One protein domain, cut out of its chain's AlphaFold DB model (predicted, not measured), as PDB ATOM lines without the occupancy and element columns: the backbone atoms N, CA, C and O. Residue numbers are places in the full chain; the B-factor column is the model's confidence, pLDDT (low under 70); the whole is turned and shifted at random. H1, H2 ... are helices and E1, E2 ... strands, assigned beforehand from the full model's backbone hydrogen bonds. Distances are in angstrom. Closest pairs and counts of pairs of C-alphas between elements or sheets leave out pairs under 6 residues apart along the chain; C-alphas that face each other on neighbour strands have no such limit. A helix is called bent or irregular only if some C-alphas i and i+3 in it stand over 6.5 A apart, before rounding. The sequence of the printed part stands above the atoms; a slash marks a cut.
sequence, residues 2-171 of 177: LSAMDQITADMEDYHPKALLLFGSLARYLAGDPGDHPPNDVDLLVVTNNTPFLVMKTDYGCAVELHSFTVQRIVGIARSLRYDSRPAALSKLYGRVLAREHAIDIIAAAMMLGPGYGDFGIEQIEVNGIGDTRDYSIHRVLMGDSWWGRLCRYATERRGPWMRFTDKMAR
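AT A GLANCE: This is residues 2 to 171 of the 177 residues of an uncharacterized protein of Desulfosarcina alkanivorans (UniProt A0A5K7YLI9). A strongly twisted sheet of four strands has H1 over one face, and a cluster of four helices, H3 to H6, meets it with parts of H3, H5 and H6. H2 is at the rim of the sheet, H7 is beyond the cluster at the far end, and residues 121 to 139 make a long loop. The printed part has 170 residues with seven named helices and four named strands, in the order H1 E1 H2 E2 E3 H3 H4 H5 E4 H6 H7; the sheet, E3 E2 E1 E4, is mixed. The class is mixed, helices and strands; the whole is compact, with a radius of gyration of the C-alphas of 16.4 A and spans of 50 by 40 by 30 A.

HOW THE PARTS SIT: H1, residues 2 to 13, is on the sheet of E1, residues 19 to 23, E2, 41 to 47, E3, 63 to 69, and E4, 140 to 143, at a height of 8.3 A over the sheet; its closest C-alphas to E4 are Thr 9 and Leu 142, 7.1 A. H1 lies over E2 and E1 and runs along the strands, at 20 degrees to E1 on the local plane. H2, residues 24 to 30, is on the opposite face, over none of the strands, at a height of 4.4 A, only just above the sheet's level. E1 is antiparallel to E2, with N 21 and O 45 at 2.8 A, and to E4, with N 22 and O 140 at 2.8 A; E3 is parallel to E2, with N 44 and O 65 at 2.8 A. H3, residues 71 to 83, H4, 86 to 100, and H5, 104 to 120, form an up and down bundle, each running against the one before. H3 and H4, a hairpin, only just touch, with 3 pairs of C-alphas within 8 A, the closest Ser 80 and Ala 89, 5.5 A. H4 and H5, also a hairpin, touch at Leu 93 and Ile 106, whose C-alphas are closest at 5.9 A. H6, residues 145 to 156, touches H3 with its residues 151 to 156 alone, the closest C-alphas being Ala 78 and Ala 155, 4.5 A. H7, residues 163 to 169, is close to H3 but not clearly touching: the closest C-alphas, Tyr 83 and Arg 164, are 6.1 A apart. Every O i to N i+4 pair is within hydrogen-bond range in H1, H2, H3, H4, H6 and H7, and 7 of 13 in H5.

IN THESE COORDINATES: H1 begins at C-alpha 2 (149.868, 125.769, 132.773) and is 17.3 A long. E2 and E3 are 19.7 A each, H3 17.9 A, H4 21.5 A and H6 16.2 A. H5 is irregular, C-alphas 112 and 115 being 9.3 A apart, with a kink of 112 degrees near residue 113. H7 ends at C-alpha 169 (158.462, 100.494, 95.608).

THE WHOLE: The C-alphas of His 37 and Met 169 are the two farthest apart, 51.0 A. The printed part has no cut. The links E2 to E3 and H5 to E4 are long. pLDDT is under 70 in residues 98 to 101, 124 to 131, 166 and 168 to 171.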
ATOM      1  N   LEU A   2     150.604 125.418 134.012       76.81
ATOM      2  CA  LEU A   2     149.868 125.769 132.773       76.81
ATOM      3  C   LEU A   2     150.474 126.981 132.038       76.81
ATOM      4  O   LEU A   2     150.826 126.869 130.873       76.81
ATOM      5  N   SER A   3     150.744 128.072 132.764       82.75
ATOM      6  CA  SER A   3     151.467 129.238 132.224       82.75
ATOM      7  C   SER A   3     152.880 128.911 131.720       82.75
ATOM      8  O   SER A   3     153.366 129.593 130.826       82.75
ATOM      9  N   ALA A   4     153.542 127.893 132.285       87.69
ATOM     10  CA  ALA A   4     154.855 127.456 131.817       87.69
ATOM     11  C   ALA A   4     154.728 126.716 130.480       87.69
ATOM     12  O   ALA A   4     155.522 126.954 129.583       87.69
ATOM     13  N   MET A   5     153.701 125.874 130.304       90.88
ATOM     14  CA  MET A   5     153.450 125.199 129.026       90.88
ATOM     15  C   MET A   5     153.149 126.189 127.903       90.88
ATOM     16  O   MET A   5     153.646 125.994 126.798       90.88
ATOM     17  N   ASP A   6     152.361 127.234 128.174       90.81
ATOM     18  CA  ASP A   6     152.052 128.262 127.174       90.81
ATOM     19  C   ASP A   6     153.336 128.969 126.718       90.81
ATOM     20  O   ASP A   6     153.572 129.121 125.521       90.81
ATOM     21  N   GLN A   7     154.210 129.318 127.669       93.38
ATOM     22  CA  GLN A   7     155.490 129.957 127.375       93.38
ATOM     23  C   GLN A   7     156.462 129.021 126.644       93.38
ATOM     24  O   GLN A   7     157.028 129.409 125.629       93.38
ATOM     25  N   ILE A   8     156.605 127.769 127.091       93.62
ATOM     26  CA  ILE A   8     157.446 126.767 126.417       93.62
ATOM     27  C   ILE A   8     156.953 126.514 124.990       93.62
ATOM     28  O   ILE A   8     157.761 126.365 124.079       93.62
ATOM     29  N   THR A   9     155.633 126.441 124.789       94.44
ATOM     30  CA  THR A   9     155.045 126.220 123.462       94.44
ATOM     31  C   THR A   9     155.375 127.382 122.533       94.44
ATOM     32  O   THR A   9     155.811 127.130 121.414       94.44
ATOM     33  N   ALA A  10     155.244 128.625 123.011       93.88
ATOM     34  CA  ALA A  10     155.625 129.817 122.255       93.88
ATOM     35  C   ALA A  10     157.126 129.822 121.914       93.88
ATOM     36  O   ALA A  10     157.488 129.956 120.749       93.88
ATOM     37  N   ASP A  11     157.996 129.571 122.894       94.50
ATOM     38  CA  ASP A  11     159.450 129.525 122.686       94.50
ATOM     39  C   ASP A  11     159.870 128.382 121.739       94.50
ATOM     40  O   ASP A  11     160.930 128.428 121.110       94.50
ATOM     41  N   MET A  12     159.047 127.334 121.609       94.94
ATOM     42  CA  MET A  12     159.310 126.219 120.704       94.94
ATOM     43  C   MET A  12     158.994 126.539 119.234       94.94
ATOM     44  O   MET A  12     159.515 125.858 118.347       94.94
ATOM     45  N   GLU A  13     158.177 127.556 118.941       93.06
ATOM     46  CA  GLU A  13     157.782 127.901 117.566       93.06
ATOM     47  C   GLU A  13     158.987 128.223 116.670       93.06
ATOM     48  O   GLU A  13     159.041 127.770 115.519       93.06
ATOM     49  N   ASP A  14     159.999 128.890 117.233       92.56
ATOM     50  CA  ASP A  14     161.253 129.269 116.565       92.56
ATOM     51  C   ASP A  14     162.100 128.063 116.130       92.56
ATOM     52  O   ASP A  14     162.945 128.152 115.235       92.56
ATOM     53  N   TYR A  15     161.866 126.899 116.737       93.06
ATOM     54  CA  TYR A  15     162.562 125.656 116.404       93.06
ATOM     55  C   TYR A  15     161.835 124.827 115.345       93.06
ATOM     56  O   TYR A  15     162.333 123.763 114.960       93.06
ATOM     57  N   HIS A  16     160.680 125.309 114.872       93.06
ATOM     58  CA  HIS A  16     159.843 124.690 113.845       93.06
ATOM     59  C   HIS A  16     159.664 123.171 114.040       93.06
ATOM     60  O   HIS A  16     159.956 122.382 113.128       93.06
ATOM     61  N   PRO A  17     159.219 122.719 115.229       95.81
ATOM     62  CA  PRO A  17     159.060 121.301 115.503       95.81
ATOM     63  C   PRO A  17     157.993 120.686 114.593       95.81
ATOM     64  O   PRO A  17     156.975 121.298 114.273       95.81
ATOM     65  N   LYS A  18     158.186 119.419 114.218       96.44
ATOM     66  CA  LYS A  18     157.124 118.619 113.591       96.44
ATOM     67  C   LYS A  18     156.040 118.241 114.583       96.44
ATOM     68  O   LYS A  18     154.885 118.131 114.188       96.44
ATOM     69  N   ALA A  19     156.424 118.022 115.838       97.69
ATOM     70  CA  ALA A  19     155.506 117.786 116.937       97.69
ATOM     71  C   ALA A  19     156.133 118.211 118.268       97.69
ATOM     72  O   ALA A  19     157.343 118.061 118.460       97.69
ATOM     73  N   LEU A  20     155.293 118.685 119.182       97.75
ATOM     74  CA  LEU A  20     155.613 118.880 120.593       97.75
ATOM     75  C   LEU A  20     154.535 118.174 121.410       97.75
ATOM     76  O   LEU A  20     153.344 118.420 121.205       97.75
ATOM     77  N   LEU A  21     154.950 117.287 122.305       97.88
ATOM     78  CA  LEU A  21     154.073 116.433 123.094       97.88
ATOM     79  C   LEU A  21     154.359 116.648 124.575       97.88
ATOM     80  O   LEU A  21     155.514 116.585 124.990       97.88
ATOM     81  N   LEU A  22     153.307 116.834 125.361       96.50
ATOM     82  CA  LEU A  22     153.332 116.681 126.808       96.50
ATOM     83  C   LEU A  22     153.076 115.216 127.147       96.50
ATOM     84  O   LEU A  22     152.082 114.657 126.688       96.50
ATOM     85  N   PHE A  23     153.922 114.616 127.973       94.50
ATOM     86  CA  PHE A  23     153.709 113.267 128.493       94.50
ATOM     87  C   PHE A  23     153.967 113.238 130.007       94.50
ATOM     88  O   PHE A  23     153.993 114.285 130.655       94.50
ATOM     89  N   GLY A  24     154.055 112.048 130.599       90.44
ATOM     90  CA  GLY A  24     154.458 111.912 131.998       90.44
ATOM     91  C   GLY A  24     153.364 112.260 133.012       90.44
ATOM     92  O   GLY A  24     152.172 112.052 132.767       90.44
ATOM     93  N   SER A  25     153.786 112.704 134.199       89.69
ATOM     94  CA  SER A  25     152.919 112.935 135.369       89.69
ATOM     95  C   SER A  25     151.803 113.943 135.071       89.69
ATOM     96  O   SER A  25     150.624 113.660 135.299       89.69
ATOM     97  N   LEU A  26     152.160 115.083 134.474       92.00
ATOM     98  CA  LEU A  26     151.227 116.153 134.154       92.00
ATOM     99  C   LEU A  26     150.228 115.742 133.069       92.00
ATOM    100  O   LEU A  26     149.047 116.065 133.185       92.00
ATOM    101  N   ALA A  27     150.659 115.001 132.043       92.88
ATOM    102  CA  ALA A  27     149.743 114.507 131.014       92.88
ATOM    103  C   ALA A  27     148.660 113.589 131.600       92.88
ATOM    104  O   ALA A  27     147.485 113.752 131.273       92.88
ATOM    105  N   ARG A  28     149.042 112.667 132.493       90.88
ATOM    106  CA  ARG A  28     148.102 111.766 133.178       90.88
ATOM    107  C   ARG A  28     147.161 112.511 134.114       90.88
ATOM    108  O   ARG A  28     145.951 112.314 134.027       90.88
ATOM    109  N   TYR A  29     147.689 113.450 134.900       90.94
ATOM    110  CA  TYR A  29     146.875 114.300 135.766       90.94
ATOM    111  C   TYR A  29     145.789 115.041 134.971       90.94
ATOM    112  O   TYR A  29     144.614 115.016 135.335       90.94
ATOM    113  N   LEU A  30     146.159 115.640 133.832       90.50
ATOM    114  CA  LEU A  30     145.215 116.325 132.941       90.50
ATOM    115  C   LEU A  30     144.225 115.371 132.250       90.50
ATOM    116  O   LEU A  30     143.143 115.809 131.864       90.50
ATOM    117  N   ALA A  31     144.576 114.093 132.099       89.69
ATOM    118  CA  ALA A  31     143.701 113.049 131.567       89.69
ATOM    119  C   ALA A  31     142.759 112.434 132.625       89.69
ATOM    120  O   ALA A  31     141.966 111.557 132.288       89.69
ATOM    121  N   GLY A  32     142.812 112.897 133.881       87.69
ATOM    122  CA  GLY A  32     141.977 112.391 134.974       87.69
ATOM    123  C   GLY A  32     142.584 111.221 135.750       87.69
ATOM    124  O   GLY A  32     141.873 110.599 136.535       87.69
ATOM    125  N   ASP A  33     143.878 110.947 135.566       83.19
ATOM    126  CA  ASP A  33     144.661 109.987 136.350       83.19
ATOM    127  C   ASP A  33     145.699 110.740 137.209       83.19
ATOM    128  O   ASP A  33     146.850 110.925 136.799       83.19
ATOM    129  N   PRO A  34     145.290 111.279 138.375       70.38
ATOM    130  CA  PRO A  34     146.115 112.195 139.153       70.38
ATOM    131  C   PRO A  34     147.291 111.529 139.879       70.38
ATOM    132  O   PRO A  34     148.132 112.250 140.415       70.38
ATOM    133  N   GLY A  35     147.371 110.194 139.906       75.31
ATOM    134  CA  GLY A  35     148.315 109.475 140.761       75.31
ATOM    135  C   GLY A  35     148.171 109.845 142.247       75.31
ATOM    136  O   GLY A  35     147.122 110.317 142.687       75.31
ATOM    137  N   ASP A  36     149.244 109.643 143.018       72.69
ATOM    138  CA  ASP A  36     149.249 109.892 144.470       72.69
ATOM    139  C   ASP A  36     149.488 111.365 144.846       72.69
ATOM    140  O   ASP A  36     149.120 111.799 145.938       72.69
ATOM    141  N   HIS A  37     150.118 112.148 143.962       75.62
ATOM    142  CA  HIS A  37     150.517 113.531 144.229       75.62
ATOM    143  C   HIS A  37     150.338 114.409 142.986       75.62
ATOM    144  O   HIS A  37     150.524 113.922 141.869       75.62
ATOM    145  N   PRO A  38     150.048 115.716 143.153       80.94
ATOM    146  CA  PRO A  38     150.065 116.656 142.040       80.94
ATOM    147  C   PRO A  38     151.424 116.647 141.319       80.94
ATOM    148  O   PRO A  38     152.460 116.575 141.990       80.94
ATOM    149  N   PRO A  39     151.439 116.758 139.979       87.00
ATOM    150  CA  PRO A  39     152.677 116.825 139.212       87.00
ATOM    151  C   PRO A  39     153.486 118.069 139.605       87.00
ATOM    152  O   PRO A  39     152.918 119.134 139.861       87.00
ATOM    153  N   ASN A  40     154.810 117.935 139.651       88.69
ATOM    154  CA  ASN A  40     155.751 119.009 139.993       88.69
ATOM    155  C   ASN A  40     156.752 119.314 138.862       88.69
ATOM    156  O   ASN A  40     157.546 120.250 138.975       88.69
ATOM    157  N   ASP A  41     156.670 118.560 137.769       90.69
ATOM    158  CA  ASP A  41     157.526 118.597 136.595       90.69
ATOM    159  C   ASP A  41     156.717 118.599 135.285       90.69
ATOM    160  O   ASP A  41     155.520 118.303 135.240       90.69
ATOM    161  N   VAL A  42     157.371 119.009 134.199       92.38
ATOM    162  CA  VAL A  42     156.803 119.021 132.850       92.38
ATOM    163  C   VAL A  42     157.694 118.183 131.940       92.38
ATOM    164  O   VAL A  42     158.767 118.631 131.538       92.38
ATOM    165  N   ASP A  43     157.216 116.992 131.588       93.50
ATOM    166  CA  ASP A  43     157.883 116.088 130.652       93.50
ATOM    167  C   ASP A  43     157.431 116.358 129.214       93.50
ATOM    168  O   ASP A  43     156.245 116.263 128.871       93.50
ATOM    169  N   LEU A  44     158.383 116.675 128.340       95.56
ATOM    170  CA  LEU A  44     158.130 117.048 126.954       95.56
ATOM    171  C   LEU A  44     158.922 116.185 125.980       95.56
ATOM    172  O   LEU A  44     160.115 115.938 126.151       95.56
ATOM    173  N   LEU A  45     158.269 115.767 124.900       96.31
ATOM    174  CA  LEU A  45     158.923 115.175 123.739       96.31
ATOM    175  C   LEU A  45     158.766 116.128 122.560       96.31
ATOM    176  O   LEU A  45     157.652 116.428 122.133       96.31
ATOM    177  N   VAL A  46     159.889 116.571 122.002       97.00
ATOM    178  CA  VAL A  46     159.920 117.384 120.785       97.00
ATOM    179  C   VAL A  46     160.486 116.583 119.620       97.00
ATOM    180  O   VAL A  46     161.528 115.936 119.730       97.00
ATOM    181  N   VAL A  47     159.801 116.632 118.481       96.69
ATOM    182  CA  VAL A  47     160.302 116.107 117.212       96.69
ATOM    183  C   VAL A  47     160.789 117.275 116.372       96.69
ATOM    184  O   VAL A  47     159.990 118.017 115.802       96.69
ATOM    185  N   THR A  48     162.101 117.435 116.272       94.94
ATOM    186  CA  THR A  48     162.730 118.498 115.490       94.94
ATOM    187  C   THR A  48     164.128 118.087 115.039       94.94
ATOM    188  O   THR A  48     164.812 117.301 115.693       94.94
ATOM    189  N   ASN A  49     164.568 118.623 113.902       92.69
ATOM    190  CA  ASN A  49     165.967 118.527 113.480       92.69
ATOM    191  C   ASN A  49     166.802 119.720 113.986       92.69
ATOM    192  O   ASN A  49     168.023 119.696 113.856       92.69
ATOM    193  N   ASN A  50     166.158 120.735 114.573       92.00
ATOM    194  CA  ASN A  50     166.793 121.893 115.191       92.00
ATOM    195  C   ASN A  50     166.645 121.807 116.717       92.00
ATOM    196  O   ASN A  50     165.604 122.157 117.268       92.00
ATOM    197  N   THR A  51     167.665 121.283 117.400       89.69
ATOM    198  CA  THR A  51     167.606 121.029 118.847       89.69
ATOM    199  C   THR A  51     167.377 122.324 119.646       89.69
ATOM    200  O   THR A  51     168.177 123.256 119.524       89.69
ATOM    201  N   PRO A  52     166.358 122.377 120.526       90.69
ATOM    202  CA  PRO A  52     165.967 123.598 121.228       90.69
ATOM    203  C   PRO A  52     166.811 123.888 122.476       90.69
ATOM    204  O   PRO A  52     166.324 123.882 123.605       90.69
ATOM    205  N   PHE A  53     168.106 124.152 122.285       89.06
ATOM    206  CA  PHE A  53     169.065 124.313 123.387       89.06
ATOM    207  C   PHE A  53     168.740 125.445 124.370       89.06
ATOM    208  O   PHE A  53     169.145 125.345 125.527       89.06
ATOM    209  N   LEU A  54     168.071 126.519 123.929       89.38
ATOM    210  CA  LEU A  54     167.689 127.617 124.824       89.38
ATOM    211  C   LEU A  54     166.525 127.194 125.716       89.38
ATOM    212  O   LEU A  54     166.638 127.314 126.929       89.38
ATOM    213  N   VAL A  55     165.486 126.579 125.141       89.06
ATOM    214  CA  VAL A  55     164.349 126.042 125.906       89.06
ATOM    215  C   VAL A  55     164.817 125.051 126.972       89.06
ATOM    216  O   VAL A  55     164.325 125.094 128.091       89.06
ATOM    217  N   MET A  56     165.816 124.216 126.668       87.12
ATOM    218  CA  MET A  56     166.387 123.256 127.628       87.12
ATOM    219  C   MET A  56     167.109 123.903 128.826       87.12
ATOM    220  O   MET A  56     167.468 123.197 129.764       87.12
ATOM    221  N   LYS A  57     167.400 125.209 128.777       88.00
ATOM    222  CA  LYS A  57     168.151 125.942 129.812       88.00
ATOM    223  C   LYS A  57     167.334 127.037 130.495       88.00
ATOM    224  O   LYS A  57     167.773 127.545 131.523       88.00
ATOM    225  N   THR A  58     166.210 127.434 129.908       91.44
ATOM    226  CA  THR A  58     165.326 128.458 130.464       91.44
ATOM    227  C   THR A  58     164.637 127.933 131.722       91.44
ATOM    228  O   THR A  58     164.125 126.816 131.743       91.44
ATOM    229  N   ASP A  59     164.606 128.757 132.768       91.94
ATOM    230  CA  ASP A  59     163.803 128.497 133.960       91.94
ATOM    231  C   ASP A  59     162.368 128.990 133.733       91.94
ATOM    232  O   ASP A  59     162.126 130.192 133.609       91.94
ATOM    233  N   TYR A  60     161.420 128.056 133.675       91.19
ATOM    234  CA  TYR A  60     159.988 128.340 133.523       91.19
ATOM    235  C   TYR A  60     159.227 128.318 134.861       91.19
ATOM    236  O   TYR A  60     157.994 128.255 134.884       91.19
ATOM    237  N   GLY A  61     159.939 128.330 135.993       90.88
ATOM    238  CA  GLY A  61     159.357 128.270 137.335       90.88
ATOM    239  C   GLY A  61     158.889 126.873 137.758       90.88
ATOM    240  O   GLY A  61     158.175 126.739 138.753       90.88
ATOM    241  N   CYS A  62     159.260 125.831 137.009       90.69
ATOM    242  CA  CYS A  62     159.108 124.420 137.369       90.69
ATOM    243  C   CYS A  62     160.192 123.579 136.679       90.69
ATOM    244  O   CYS A  62     160.813 124.034 135.718       90.69
ATOM    245  N   ALA A  63     160.401 122.347 137.147       91.62
ATOM    246  CA  ALA A  63     161.282 121.411 136.456       91.62
ATOM    247  C   ALA A  63     160.702 121.082 135.070       91.62
ATOM    248  O   ALA A  63     159.514 120.780 134.948       91.62
ATOM    249  N   VAL A  64     161.535 121.169 134.031       91.50
ATOM    250  CA  VAL A  64     161.169 120.828 132.652       91.50
ATOM    251  C   VAL A  64     162.172 119.811 132.135       91.50
ATOM    252  O   VAL A  64     163.368 120.098 132.066       91.50
ATOM    253  N   GLU A  65     161.683 118.642 131.742       92.19
ATOM    254  CA  GLU A  65     162.482 117.607 131.101       92.19
ATOM    255  C   GLU A  65     162.098 117.528 129.622       92.19
ATOM    256  O   GLU A  65     160.969 117.202 129.265       92.19
ATOM    257  N   LEU A  66     163.032 117.884 128.735       92.38
ATOM    258  CA  LEU A  66     162.781 117.943 127.296       92.38
ATOM    259  C   LEU A  66     163.599 116.893 126.543       92.38
ATOM    260  O   LEU A  66     164.821 116.998 126.410       92.38
ATOM    261  N   HIS A  67     162.907 115.926 125.946       93.19
ATOM    262  CA  HIS A  67     163.507 114.928 125.073       93.19
ATOM    263  C   HIS A  67     163.384 115.319 123.607       93.19
ATOM    264  O   HIS A  67     162.294 115.341 123.034       93.19
ATOM    265  N   SER A  68     164.529 115.550 122.970       93.19
ATOM    266  CA  SER A  68     164.590 115.846 121.540       93.19
ATOM    267  C   SER A  68     164.777 114.587 120.689       93.19
ATOM    268  O   SER A  68     165.692 113.778 120.898       93.19
ATOM    269  N   PHE A  69     163.913 114.434 119.688       93.81
ATOM    270  CA  PHE A  69     164.007 113.438 118.630       93.81
ATOM    271  C   PHE A  69     164.214 114.118 117.286       93.81
ATOM    272  O   PHE A  69     163.405 114.941 116.867       93.81
ATOM    273  N   THR A  70     165.215 113.659 116.534       93.69
ATOM    274  CA  THR A  70     165.242 113.934 115.097       93.69
ATOM    275  C   THR A  70     164.061 113.247 114.415       93.69
ATOM    276  O   THR A  70     163.632 112.160 114.832       93.69
ATOM    277  N   VAL A  71     163.585 113.830 113.312       94.31
ATOM    278  CA  VAL A  71     162.515 113.236 112.488       94.31
ATOM    279  C   VAL A  71     162.898 111.811 112.075       94.31
ATOM    280  O   VAL A  71     162.105 110.875 112.186       94.31
ATOM    281  N   GLN A  72     164.162 111.605 111.702       92.69
ATOM    282  CA  GLN A  72     164.681 110.295 111.320       92.69
ATOM    283  C   GLN A  72     164.587 109.257 112.452       92.69
ATOM    284  O   GLN A  72     164.236 108.102 112.188       92.69
ATOM    285  N   ARG A  73     164.902 109.629 113.703       92.50
ATOM    286  CA  ARG A  73     164.871 108.699 114.844       92.50
ATOM    287  C   ARG A  73     163.446 108.240 115.129       92.50
ATOM    288  O   ARG A  73     163.220 107.032 115.206       92.50
ATOM    289  N   ILE A  74     162.502 109.176 115.245       95.50
ATOM    290  CA  ILE A  74     161.114 108.855 115.604       95.50
ATOM    291  C   ILE A  74     160.401 108.088 114.477       95.50
ATOM    292  O   ILE A  74     159.756 107.072 114.731       95.50
ATOM    293  N   VAL A  75     160.630 108.460 113.211       95.38
ATOM    294  CA  VAL A  75     160.127 107.708 112.047       95.38
ATOM    295  C   VAL A  75     160.765 106.319 111.977       95.38
ATOM    296  O   VAL A  75     160.116 105.347 111.589       95.38
ATOM    297  N   GLY A  76     162.030 106.186 112.381       93.69
ATOM    298  CA  GLY A  76     162.707 104.897 112.511       93.69
ATOM    299  C   GLY A  76     162.045 103.970 113.536       93.69
ATOM    300  O   GLY A  76     161.927 102.769 113.277       93.69
ATOM    301  N   ILE A  77     161.570 104.519 114.659       94.88
ATOM    302  CA  ILE A  77     160.784 103.775 115.652       94.88
ATOM    303  C   ILE A  77     159.452 103.346 115.034       94.88
ATOM    304  O   ILE A  77     159.194 102.147 114.952       94.88
ATOM    305  N   ALA A  78     158.674 104.282 114.482       95.44
ATOM    306  CA  ALA A  78     157.392 103.986 113.836       95.44
ATOM    307  C   ALA A  78     157.514 102.914 112.736       95.44
ATOM    308  O   ALA A  78     156.707 101.990 112.635       95.44
ATOM    309  N   ARG A  79     158.583 102.975 111.933       93.81
ATOM    310  CA  ARG A  79     158.888 101.980 110.896       93.81
ATOM    311  C   ARG A  79     159.187 100.602 111.486       93.81
ATOM    312  O   ARG A  79     158.784  99.601 110.896       93.81
ATOM    313  N   SER A  80     159.897 100.551 112.612       93.62
ATOM    314  CA  SER A  80     160.184  99.294 113.309       93.62
ATOM    315  C   SER A  80     158.891  98.680 113.856       93.62
ATOM    316  O   SER A  80     158.657  97.492 113.654       93.62
ATOM    317  N   LEU A  81     158.000  99.496 114.431       93.94
ATOM    318  CA  LEU A  81     156.674  99.061 114.892       93.94
ATOM    319  C   LEU A  81     155.818  98.487 113.747       93.94
ATOM    320  O   LEU A  81     155.225  97.412 113.880       93.94
ATOM    321  N   ARG A  82     155.824  99.151 112.585       93.88
ATOM    322  CA  ARG A  82     155.036  98.759 111.407       93.88
ATOM    323  C   ARG A  82     155.516  97.462 110.751       93.88
ATOM    324  O   ARG A  82     154.701  96.605 110.392       93.88
ATOM    325  N   TYR A  83     156.826  97.329 110.537       92.75
ATOM    326  CA  TYR A  83     157.372  96.299 109.648       92.75
ATOM    327  C   TYR A  83     158.189  95.218 110.340       92.75
ATOM    328  O   TYR A  83     158.180  94.087 109.866       92.75
ATOM    329  N   ASP A  84     158.915  95.507 111.416       91.75
ATOM    330  CA  ASP A  84     159.773  94.480 112.005       91.75
ATOM    331  C   ASP A  84     158.922  93.410 112.713       91.75
ATOM    332  O   ASP A  84     157.784  93.656 113.131       91.75
ATOM    333  N   SER A  85     159.452  92.193 112.870       90.94
ATOM    334  CA  SER A  85     158.831  91.216 113.773       90.94
ATOM    335  C   SER A  85     158.785  91.798 115.195       90.94
ATOM    336  O   SER A  85     159.656  92.588 115.558       90.94
ATOM    337  N   ARG A  86     157.773  91.433 116.001       90.94
ATOM    338  CA  ARG A  86     157.655  91.952 117.378       90.94
ATOM    339  C   ARG A  86     158.955  91.748 118.172       90.94
ATOM    340  O   ARG A  86     159.455  92.742 118.687       90.94
ATOM    341  N   PRO A  87     159.587  90.552 118.167       89.69
ATOM    342  CA  PRO A  87     160.845  90.355 118.884       89.69
ATOM    343  C   PRO A  87     161.950  91.308 118.417       89.69
ATOM    344  O   PRO A  87     162.617  91.919 119.239       89.69
ATOM    345  N   ALA A  88     162.107  91.511 117.104       90.75
ATOM    346  CA  ALA A  88     163.145  92.393 116.576       90.75
ATOM    347  C   ALA A  88     162.898  93.873 116.914       90.75
ATOM    348  O   ALA A  88     163.846  94.598 117.218       90.75
ATOM    349  N   ALA A  89     161.642  94.329 116.863       91.44
ATOM    350  CA  ALA A  89     161.275  95.685 117.257       91.44
ATOM    351  C   ALA A  89     161.543  95.919 118.752       91.44
ATOM    352  O   ALA A  89     162.198  96.900 119.106       91.44
ATOM    353  N   LEU A  90     161.118  94.988 119.611       90.94
ATOM    354  CA  LEU A  90     161.341  95.052 121.056       90.94
ATOM    355  C   LEU A  90     162.836  95.038 121.391       90.94
ATOM    356  O   LEU A  90     163.302  95.917 122.110       90.94
ATOM    357  N   SER A  91     163.629  94.144 120.790       89.00
ATOM    358  CA  SER A  91     165.085  94.128 120.996       89.00
ATOM    359  C   SER A  91     165.750  95.457 120.623       89.00
ATOM    360  O   SER A  91     166.674  95.890 121.306       89.00
ATOM    361  N   LYS A  92     165.285  96.140 119.566       89.25
ATOM    362  CA  LYS A  92     165.806  97.466 119.189       89.25
ATOM    363  C   LYS A  92     165.418  98.556 120.183       89.25
ATOM    364  O   LYS A  92     166.242  99.428 120.447       89.25
ATOM    365  N   LEU A  93     164.187  98.523 120.692       87.81
ATOM    366  CA  LEU A  93     163.699  99.484 121.679       87.81
ATOM    367  C   LEU A  93     164.455  99.321 123.003       87.81
ATOM    368  O   LEU A  93     165.153 100.243 123.418       87.81
ATOM    369  N   TYR A  94     164.416  98.129 123.603       85.00
ATOM    370  CA  TYR A  94     165.052  97.854 124.896       85.00
ATOM    371  C   TYR A  94     166.584  97.860 124.827       85.00
ATOM    372  O   TYR A  94     167.240  98.360 125.737       85.00
ATOM    373  N   GLY A  95     167.184  97.397 123.724       78.88
ATOM    374  CA  GLY A  95     168.639  97.445 123.547       78.88
ATOM    375  C   GLY A  95     169.199  98.872 123.567       78.88
ATOM    376  O   GLY A  95     170.308  99.098 124.045       78.88
ATOM    377  N   ARG A  96     168.425  99.863 123.102       75.00
ATOM    378  CA  ARG A  96     168.811 101.279 123.198       75.00
ATOM    379  C   ARG A  96     168.653 101.846 124.601       75.00
ATOM    380  O   ARG A  96     169.448 102.709 124.960       75.00
ATOM    381  N   VAL A  97     167.675 101.366 125.370       72.75
ATOM    382  CA  VAL A  97     167.519 101.737 126.783       72.75
ATOM    383  C   VAL A  97     168.739 101.287 127.576       72.75
ATOM    384  O   VAL A  97     169.341 102.107 128.252       72.75
ATOM    385  N   LEU A  98     169.181 100.038 127.401       62.25
ATOM    386  CA  LEU A  98     170.377  99.512 128.072       62.25
ATOM    387  C   LEU A  98     171.660 100.273 127.704       62.25
ATOM    388  O   LEU A  98     172.548 100.425 128.530       62.25
ATOM    389  N   ALA A  99     171.763 100.759 126.465       60.22
ATOM    390  CA  ALA A  99     172.948 101.474 125.995       60.22
ATOM    391  C   ALA A  99     172.987 102.965 126.383       60.22
ATOM    392  O   ALA A  99     174.040 103.588 126.268       60.22
ATOM    393  N   ARG A 100     171.844 103.568 126.743       60.88
ATOM    394  CA  ARG A 100     171.710 105.021 126.975       60.88
ATOM    395  C   ARG A 100     171.062 105.381 128.313       60.88
ATOM    396  O   ARG A 100     170.833 106.561 128.545       60.88
ATOM    397  N   GLU A 101     170.719 104.379 129.120       58.88
ATOM    398  CA  GLU A 101     170.016 104.493 130.406       58.88
ATOM    399  C   GLU A 101     168.719 105.316 130.337       58.88
ATOM    400  O   GLU A 101     168.322 105.962 131.298       58.88
ATOM    401  N   HIS A 102     168.034 105.306 129.187       70.06
ATOM    402  CA  HIS A 102     166.877 106.171 128.978       70.06
ATOM    403  C   HIS A 102     165.738 105.458 128.255       70.06
ATOM    404  O   HIS A 102     165.863 105.071 127.090       70.06
ATOM    405  N   ALA A 103     164.585 105.352 128.919       84.00
ATOM    406  CA  ALA A 103     163.417 104.628 128.416       84.00
ATOM    407  C   ALA A 103     162.601 105.380 127.345       84.00
ATOM    408  O   ALA A 103     161.529 104.939 126.937       84.00
ATOM    409  N   ILE A 104     163.099 106.517 126.851       89.38
ATOM    410  CA  ILE A 104     162.308 107.442 126.035       89.38
ATOM    411  C   ILE A 104     161.908 106.869 124.667       89.38
ATOM    412  O   ILE A 104     160.839 107.193 124.162       89.38
ATOM    413  N   ASP A 105     162.709 105.974 124.074       91.62
ATOM    414  CA  ASP A 105     162.319 105.278 122.832       91.62
ATOM    415  C   ASP A 105     161.108 104.353 123.069       91.62
ATOM    416  O   ASP A 105     160.261 104.223 122.185       91.62
ATOM    417  N   ILE A 106     161.011 103.740 124.256       91.19
ATOM    418  CA  ILE A 106     159.879 102.892 124.655       91.19
ATOM    419  C   ILE A 106     158.645 103.753 124.908       91.19
ATOM    420  O   ILE A 106     157.586 103.452 124.367       91.19
ATOM    421  N   ILE A 107     158.789 104.849 125.656       92.44
ATOM    422  CA  ILE A 107     157.688 105.789 125.920       92.44
ATOM    423  C   ILE A 107     157.153 106.359 124.598       92.44
ATOM    424  O   ILE A 107     155.953 106.331 124.350       92.44
ATOM    425  N   ALA A 108     158.034 106.775 123.685       95.50
ATOM    426  CA  ALA A 108     157.644 107.226 122.351       95.50
ATOM    427  C   ALA A 108     156.887 106.149 121.555       95.50
ATOM    428  O   ALA A 108     155.907 106.456 120.875       95.50
ATOM    429  N   ALA A 109     157.321 104.887 121.636       95.50
ATOM    430  CA  ALA A 109     156.618 103.768 121.019       95.50
ATOM    431  C   ALA A 109     155.234 103.532 121.645       95.50
ATOM    432  O   ALA A 109     154.270 103.351 120.903       95.50
ATOM    433  N   ALA A 110     155.117 103.591 122.974       95.19
ATOM    434  CA  ALA A 110     153.843 103.470 123.679       95.19
ATOM    435  C   ALA A 110     152.870 104.593 123.285       95.19
ATOM    436  O   ALA A 110     151.733 104.311 122.916       95.19
ATOM    437  N   MET A 111     153.332 105.847 123.239       96.62
ATOM    438  CA  MET A 111     152.527 106.984 122.772       96.62
ATOM    439  C   MET A 111     152.039 106.816 121.326       96.62
ATOM    440  O   MET A 111     150.894 107.147 121.027       96.62
ATOM    441  N   MET A 112     152.869 106.273 120.424       96.94
ATOM    442  CA  MET A 112     152.467 106.016 119.031       96.94
ATOM    443  C   MET A 112     151.435 104.892 118.893       96.94
ATOM    444  O   MET A 112     150.588 104.947 118.001       96.94
ATOM    445  N   LEU A 113     151.534 103.859 119.730       95.38
ATOM    446  CA  LEU A 113     150.631 102.707 119.709       95.38
ATOM    447  C   LEU A 113     149.320 102.966 120.465       95.38
ATOM    448  O   LEU A 113     148.333 102.271 120.215       95.38
ATOM    449  N   GLY A 114     149.294 103.965 121.350       93.81
ATOM    450  CA  GLY A 114     148.158 104.228 122.227       93.81
ATOM    451  C   GLY A 114     147.998 103.139 123.297       93.81
ATOM    452  O   GLY A 114     148.885 102.299 123.442       93.81
ATOM    453  N   PRO A 115     146.854 103.090 124.005       89.19
ATOM    454  CA  PRO A 115     146.635 102.186 125.145       89.19
ATOM    455  C   PRO A 115     146.825 100.688 124.842       89.19
ATOM    456  O   PRO A 115     147.060  99.892 125.743       89.19
ATOM    457  N   GLY A 116     146.766 100.290 123.566       85.44
ATOM    458  CA  GLY A 116     147.033  98.923 123.109       85.44
ATOM    459  C   GLY A 116     148.518  98.567 122.965       85.44
ATOM    460  O   GLY A 116     148.838  97.527 122.393       85.44
ATOM    461  N   TYR A 117     149.456  99.401 123.433       90.62
ATOM    462  CA  TYR A 117     150.895  99.140 123.292       90.62
ATOM    463  C   TYR A 117     151.343  97.810 123.926       90.62
ATOM    464  O   TYR A 117     152.294  97.190 123.440       90.62
ATOM    465  N   GLY A 118     150.622  97.329 124.945       87.06
ATOM    466  CA  GLY A 118     150.832  96.011 125.550       87.06
ATOM    467  C   GLY A 118     150.643  94.846 124.568       87.06
ATOM    468  O   GLY A 118     151.419  93.894 124.598       87.06
ATOM    469  N   ASP A 119     149.724  94.953 123.601       88.62
ATOM    470  CA  ASP A 119     149.500  93.924 122.564       88.62
ATOM    471  C   ASP A 119     150.688  93.792 121.592       88.62
ATOM    472  O   ASP A 119     150.848  92.801 120.862       88.62
ATOM    473  N   PHE A 120     151.544  94.816 121.552       88.75
ATOM    474  CA  PHE A 120     152.809  94.770 120.831       88.75
ATOM    475  C   PHE A 120     153.897  94.002 121.600       88.75
ATOM    476  O   PHE A 120     154.873  93.562 120.987       88.75
ATOM    477  N   GLY A 121     153.711  93.797 122.905       87.75
ATOM    478  CA  GLY A 121     154.684  93.212 123.824       87.75
ATOM    479  C   GLY A 121     155.612  94.240 124.471       87.75
ATOM    480  O   GLY A 121     156.687  93.869 124.930       87.75
ATOM    481  N   ILE A 122     155.250  95.530 124.453       87.31
ATOM    482  CA  ILE A 122     155.946  96.534 125.263       87.31
ATOM    483  C   ILE A 122     155.440  96.382 126.695       87.31
ATOM    484  O   ILE A 122     154.278  96.665 126.984       87.31
ATOM    485  N   GLU A 123     156.319  95.905 127.566       79.88
ATOM    486  CA  GLU A 123     156.038  95.722 128.984       79.88
ATOM    487  C   GLU A 123     156.236  97.035 129.747       79.88
ATOM    488  O   GLU A 123     156.989  97.922 129.325       79.88
ATOM    489  N   GLN A 124     155.548  97.150 130.881       68.31
ATOM    490  CA  GLN A 124     155.750  98.247 131.821       68.31
ATOM    491  C   GLN A 124     157.215  98.297 132.277       68.31
ATOM    492  O   GLN A 124     157.855  97.260 132.451       68.31
ATOM    493  N   ILE A 125     157.768  99.502 132.418       69.06
ATOM    494  CA  ILE A 125     159.174  99.676 132.783       69.06
ATOM    495  C   ILE A 125     159.281  99.395 134.279       69.06
ATOM    496  O   ILE A 125     158.520  99.928 135.074       69.06
ATOM    497  N   GLU A 126     160.214  98.549 134.687       62.84
ATOM    498  CA  GLU A 126     160.444  98.319 136.108       62.84
ATOM    499  C   GLU A 126     161.124  99.548 136.729       62.84
ATOM    500  O   GLU A 126     162.176  99.994 136.264       62.84
ATOM    501  N   VAL A 127     160.528 100.102 137.784       63.19
ATOM    502  CA  VAL A 127     161.083 101.225 138.547       63.19
ATOM    503  C   VAL A 127     161.320 100.741 139.974       63.19
ATOM    504  O   VAL A 127     160.384 100.369 140.677       63.19
ATOM    505  N   ASN A 128     162.582 100.727 140.415       56.84
ATOM    506  CA  ASN A 128     162.993 100.273 141.754       56.84
ATOM    507  C   ASN A 128     162.558  98.839 142.120       56.84
ATOM    508  O   ASN A 128     162.249  98.566 143.279       56.84
ATOM    509  N   GLY A 129     162.532  97.914 141.159       57.12
ATOM    510  CA  GLY A 129     162.135  96.526 141.426       57.12
ATOM    511  C   GLY A 129     160.617  96.293 141.427       57.12
ATOM    512  O   GLY A 129     160.156  95.220 141.816       57.12
ATOM    513  N   ILE A 130     159.828  97.315 141.074       62.56
ATOM    514  CA  ILE A 130     158.366  97.264 141.025       62.56
ATOM    515  C   ILE A 130     157.925  97.570 139.594       62.56
ATOM    516  O   ILE A 130     158.387  98.535 138.981       62.56
ATOM    517  N   GLY A 131     157.023  96.741 139.064       63.88
ATOM    518  CA  GLY A 131     156.371  97.000 137.783       63.88
ATOM    519  C   GLY A 131     155.600  98.313 137.851       63.88
ATOM    520  O   GLY A 131     154.690  98.465 138.666       63.88
ATOM    521  N   ASP A 132     155.995  99.272 137.027       72.25
ATOM    522  CA  ASP A 132     155.365 100.579 136.985       72.25
ATOM    523  C   ASP A 132     154.004 100.500 136.291       72.25
ATOM    524  O   ASP A 132     153.919 100.345 135.077       72.25
ATOM    525  N   THR A 133     152.929 100.653 137.058       71.81
ATOM    526  CA  THR A 133     151.555 100.503 136.567       71.81
ATOM    527  C   THR A 133     151.077 101.651 135.675       71.81
ATOM    528  O   THR A 133     149.965 101.585 135.148       71.81
ATOM    529  N   ARG A 134     151.890 102.699 135.494       78.62
ATOM    530  CA  ARG A 134     151.526 103.895 134.728       78.62
ATOM    531  C   ARG A 134     151.345 103.572 133.242       78.62
ATOM    532  O   ARG A 134     152.148 102.871 132.628       78.62
ATOM    533  N   ASP A 135     150.309 104.154 132.640       84.94
ATOM    534  CA  ASP A 135     150.106 104.117 131.192       84.94
ATOM    535  C   ASP A 135     151.043 105.132 130.507       84.94
ATOM    536  O   ASP A 135     150.881 106.351 130.636       84.94
ATOM    537  N   TYR A 136     152.045 104.630 129.780       87.69
ATOM    538  CA  TYR A 136     153.009 105.459 129.042       87.69
ATOM    539  C   TYR A 136     152.484 105.988 127.711       87.69
ATOM    540  O   TYR A 136     153.162 106.777 127.054       87.69
ATOM    541  N   SER A 137     151.309 105.535 127.281       92.88
ATOM    542  CA  SER A 137     150.688 106.020 126.059       92.88
ATOM    543  C   SER A 137     149.968 107.350 126.250       92.88
ATOM    544  O   SER A 137     149.724 108.042 125.262       92.88
ATOM    545  N   ILE A 138     149.663 107.742 127.493       93.94
ATOM    546  CA  ILE A 138     148.979 109.001 127.787       93.94
ATOM    547  C   ILE A 138     149.903 110.181 127.485       93.94
ATOM    548  O   ILE A 138     150.955 110.365 128.097       93.94
ATOM    549  N   HIS A 139     149.465 111.008 126.542       96.56
ATOM    550  CA  HIS A 139     150.132 112.237 126.151       96.56
ATOM    551  C   HIS A 139     149.124 113.238 125.591       96.56
ATOM    552  O   HIS A 139     148.007 112.885 125.209       96.56
ATOM    553  N   ARG A 140     149.540 114.499 125.502       96.50
ATOM    554  CA  ARG A 140     148.803 115.570 124.836       96.50
ATOM    555  C   ARG A 140     149.681 116.197 123.769       96.50
ATOM    556  O   ARG A 140     150.809 116.594 124.048       96.50
ATOM    557  N   VAL A 141     149.153 116.330 122.559       97.06
ATOM    558  CA  VAL A 141     149.838 117.074 121.502       97.06
ATOM    559  C   VAL A 141     149.660 118.569 121.756       97.06
ATOM    560  O   VAL A 141     148.535 119.060 121.816       97.06
ATOM    561  N   LEU A 142     150.770 119.281 121.932       96.62
ATOM    562  CA  LEU A 142     150.800 120.740 122.063       96.62
ATOM    563  C   LEU A 142     150.988 121.406 120.694       96.62
ATOM    564  O   LEU A 142     150.384 122.435 120.417       96.62
ATOM    565  N   MET A 143     151.780 120.787 119.812       97.19
ATOM    566  CA  MET A 143     152.010 121.244 118.437       97.19
ATOM    567  C   MET A 143     152.090 120.054 117.480       97.19
ATOM    568  O   MET A 143     152.610 119.000 117.844       97.19
ATOM    569  N   GLY A 144     151.651 120.238 116.230       96.62
ATOM    570  CA  GLY A 144     151.880 119.253 115.166       96.62
ATOM    571  C   GLY A 144     150.937 118.045 115.157       96.62
ATOM    572  O   GLY A 144     151.322 116.981 114.672       96.62
ATOM    573  N   ASP A 145     149.701 118.201 115.645       96.81
ATOM    574  CA  ASP A 145     148.688 117.133 115.755       96.81
ATOM    575  C   ASP A 145     148.509 116.314 114.468       96.81
ATOM    576  O   ASP A 145     148.593 115.087 114.480       96.81
ATOM    577  N   SER A 146     148.392 116.985 113.321       95.69
ATOM    578  CA  SER A 146     148.238 116.309 112.028       95.69
ATOM    579  C   SER A 146     149.452 115.456 111.646       95.69
ATOM    580  O   SER A 146     149.306 114.375 111.069       95.69
ATOM    581  N   TRP A 147     150.664 115.919 111.956       95.94
ATOM    582  CA  TRP A 147     151.886 115.181 111.661       95.94
ATOM    583  C   TRP A 147     152.029 113.984 112.598       95.94
ATOM    584  O   TRP A 147     152.241 112.864 112.124       95.94
ATOM    585  N   TRP A 148     151.824 114.203 113.898       97.44
ATOM    586  CA  TRP A 148     151.874 113.152 114.908       97.44
ATOM    587  C   TRP A 148     150.811 112.077 114.660       97.44
ATOM    588  O   TRP A 148     151.138 110.896 114.580       97.44
ATOM    589  N   GLY A 149     149.562 112.464 114.392       96.88
ATOM    590  CA  GLY A 149     148.474 111.534 114.087       96.88
ATOM    591  C   GLY A 149     148.742 110.664 112.853       96.88
ATOM    592  O   GLY A 149     148.410 109.474 112.847       96.88
ATOM    593  N   ARG A 150     149.401 111.206 111.814       95.62
ATOM    594  CA  ARG A 150     149.867 110.400 110.668       95.62
ATOM    595  C   ARG A 150     150.954 109.409 111.070       95.62
ATOM    596  O   ARG A 150     150.927 108.276 110.592       95.62
ATOM    597  N   LEU A 151     151.888 109.811 111.932       96.00
ATOM    598  CA  LEU A 151     152.940 108.929 112.431       96.00
ATOM    599  C   LEU A 151     152.364 107.780 113.267       96.00
ATOM    600  O   LEU A 151     152.725 106.629 113.026       96.00
ATOM    601  N   CYS A 152     151.428 108.070 114.175       96.62
ATOM    602  CA  CYS A 152     150.743 107.059 114.981       96.62
ATOM    603  C   CYS A 152     149.986 106.068 114.095       96.62
ATOM    604  O   CYS A 152     150.189 104.863 114.211       96.62
ATOM    605  N   ARG A 153     149.187 106.556 113.134       94.69
ATOM    606  CA  ARG A 153     148.487 105.691 112.167       94.69
ATOM    607  C   ARG A 153     149.459 104.821 111.374       94.69
ATOM    608  O   ARG A 153     149.239 103.629 111.186       94.69
ATOM    609  N   TYR A 154     150.567 105.410 110.934       92.94
ATOM    610  CA  TYR A 154     151.602 104.675 110.231       92.94
ATOM    611  C   TYR A 154     152.232 103.578 111.106       92.94
ATOM    612  O   TYR A 154     152.466 102.474 110.612       92.94
ATOM    613  N   ALA A 155     152.486 103.848 112.387       93.50
ATOM    614  CA  ALA A 155     153.040 102.873 113.323       93.50
ATOM    615  C   ALA A 155     152.064 101.724 113.638       93.50
ATOM    616  O   ALA A 155     152.492 100.569 113.694       93.50
ATOM    617  N   THR A 156     150.773 102.026 113.819       92.44
ATOM    618  CA  THR A 156     149.743 101.054 114.235       92.44
ATOM    619  C   THR A 156     149.266 100.141 113.109       92.44
ATOM    620  O   THR A 156     148.916  98.988 113.358       92.44
ATOM    621  N   GLU A 157     149.309 100.596 111.856       90.81
ATOM    622  CA  GLU A 157     149.013  99.795 110.659       90.81
ATOM    623  C   GLU A 157     150.111  98.748 110.375       90.81
ATOM    624  O   GLU A 157     150.871  98.827 109.407       90.81
ATOM    625  N   ARG A 158     150.221  97.737 111.234       84.69
ATOM    626  CA  ARG A 158     151.267  96.716 111.161       84.69
ATOM    627  C   ARG A 158     151.135  95.862 109.895       84.69
ATOM    628  O   ARG A 158     150.108  95.234 109.660       84.69
ATOM    629  N   ARG A 159     152.205  95.787 109.095       85.69
ATOM    630  CA  ARG A 159     152.232  95.026 107.823       85.69
ATOM    631  C   ARG A 159     153.253  93.891 107.791       85.69
ATOM    632  O   ARG A 159     153.177  93.021 106.928       85.69
ATOM    633  N   GLY A 160     154.200  93.887 108.729       81.12
ATOM    634  CA  GLY A 160     155.250  92.870 108.817       81.12
ATOM    635  C   GLY A 160     156.370  93.014 107.771       81.12
ATOM    636  O   GLY A 160     156.308  93.887 106.898       81.12
ATOM    637  N   PRO A 161     157.423  92.175 107.847       79.94
ATOM    638  CA  PRO A 161     158.697  92.466 107.177       79.94
ATOM    639  C   PRO A 161     158.616  92.445 105.650       79.94
ATOM    640  O   PRO A 161     159.258  93.253 104.980       79.94
ATOM    641  N   TRP A 162     157.797  91.550 105.095       78.06
ATOM    642  CA  TRP A 162     157.656  91.352 103.651       78.06
ATOM    643  C   TRP A 162     157.017  92.554 102.947       78.06
ATOM    644  O   TRP A 162     157.431  92.923 101.849       78.06
ATOM    645  N   MET A 163     156.080  93.231 103.615       78.56
ATOM    646  CA  MET A 163     155.372  94.392 103.064       78.56
ATOM    647  C   MET A 163     156.226  95.664 103.033       78.56
ATOM    648  O   MET A 163     155.881  96.645 102.382       78.56
ATOM    649  N   ARG A 164     157.386  95.658 103.696       75.62
ATOM    650  CA  ARG A 164     158.333  96.774 103.625       75.62
ATOM    651  C   ARG A 164     158.893  96.958 102.214       75.62
ATOM    652  O   ARG A 164     159.150  98.086 101.800       75.62
ATOM    653  N   PHE A 165     159.114  95.859 101.494       70.62
ATOM    654  CA  PHE A 165     159.668  95.897 100.141       70.62
ATOM    655  C   PHE A 165     158.640  96.398  99.129       70.62
ATOM    656  O   PHE A 165     158.984  97.216  98.278       70.62
ATOM    657  N   THR A 166     157.380  95.979  99.274       69.94
ATOM    658  CA  THR A 166     156.277  96.422  98.414       69.94
ATOM    659  C   THR A 166     155.983  97.910  98.614       69.94
ATOM    660  O   THR A 166     155.911  98.658  97.642       69.94
ATOM    661  N   ASP A 167     155.939  98.383  99.862       72.19
ATOM    662  CA  ASP A 167     155.646  99.790 100.163       72.19
ATOM    663  C   ASP A 167     156.775 100.748  99.772       72.19
ATOM    664  O   ASP A 167     156.515 101.888  99.381       72.19
ATOM    665  N   LYS A 168     158.032 100.287  99.818       68.56
ATOM    666  CA  LYS A 168     159.178 101.074  99.344       68.56
ATOM    667  C   LYS A 168     159.114 101.318  97.833       68.56
ATOM    668  O   LYS A 168     159.493 102.395  97.382       68.56
ATOM    669  N   MET A 169     158.634 100.344  97.058       60.59
ATOM    670  CA  MET A 169     158.462 100.494  95.608       60.59
ATOM    671  C   MET A 169     157.327 101.465  95.259       60.59
ATOM    672  O   MET A 169     157.422 102.175  94.263       60.59
ATOM    673  N   ALA A 170     156.298 101.545  96.105       59.66
ATOM    674  CA  ALA A 170     155.144 102.417  95.908       59.66
ATOM    675  C   ALA A 170     155.342 103.878  96.381       59.66
ATOM    676  O   ALA A 170     154.445 104.687  96.184       59.66
ATOM    677  N   ARG A 171     156.488 104.234  96.995       58.94
ATOM    678  CA  ARG A 171     156.755 105.562  97.612       58.94
ATOM    679  C   ARG A 171     155.665 106.030  98.593       58.94
ATOM    680  O   ARG A 171     155.388 107.217  98.712       58.94
TER     681      ARG A 171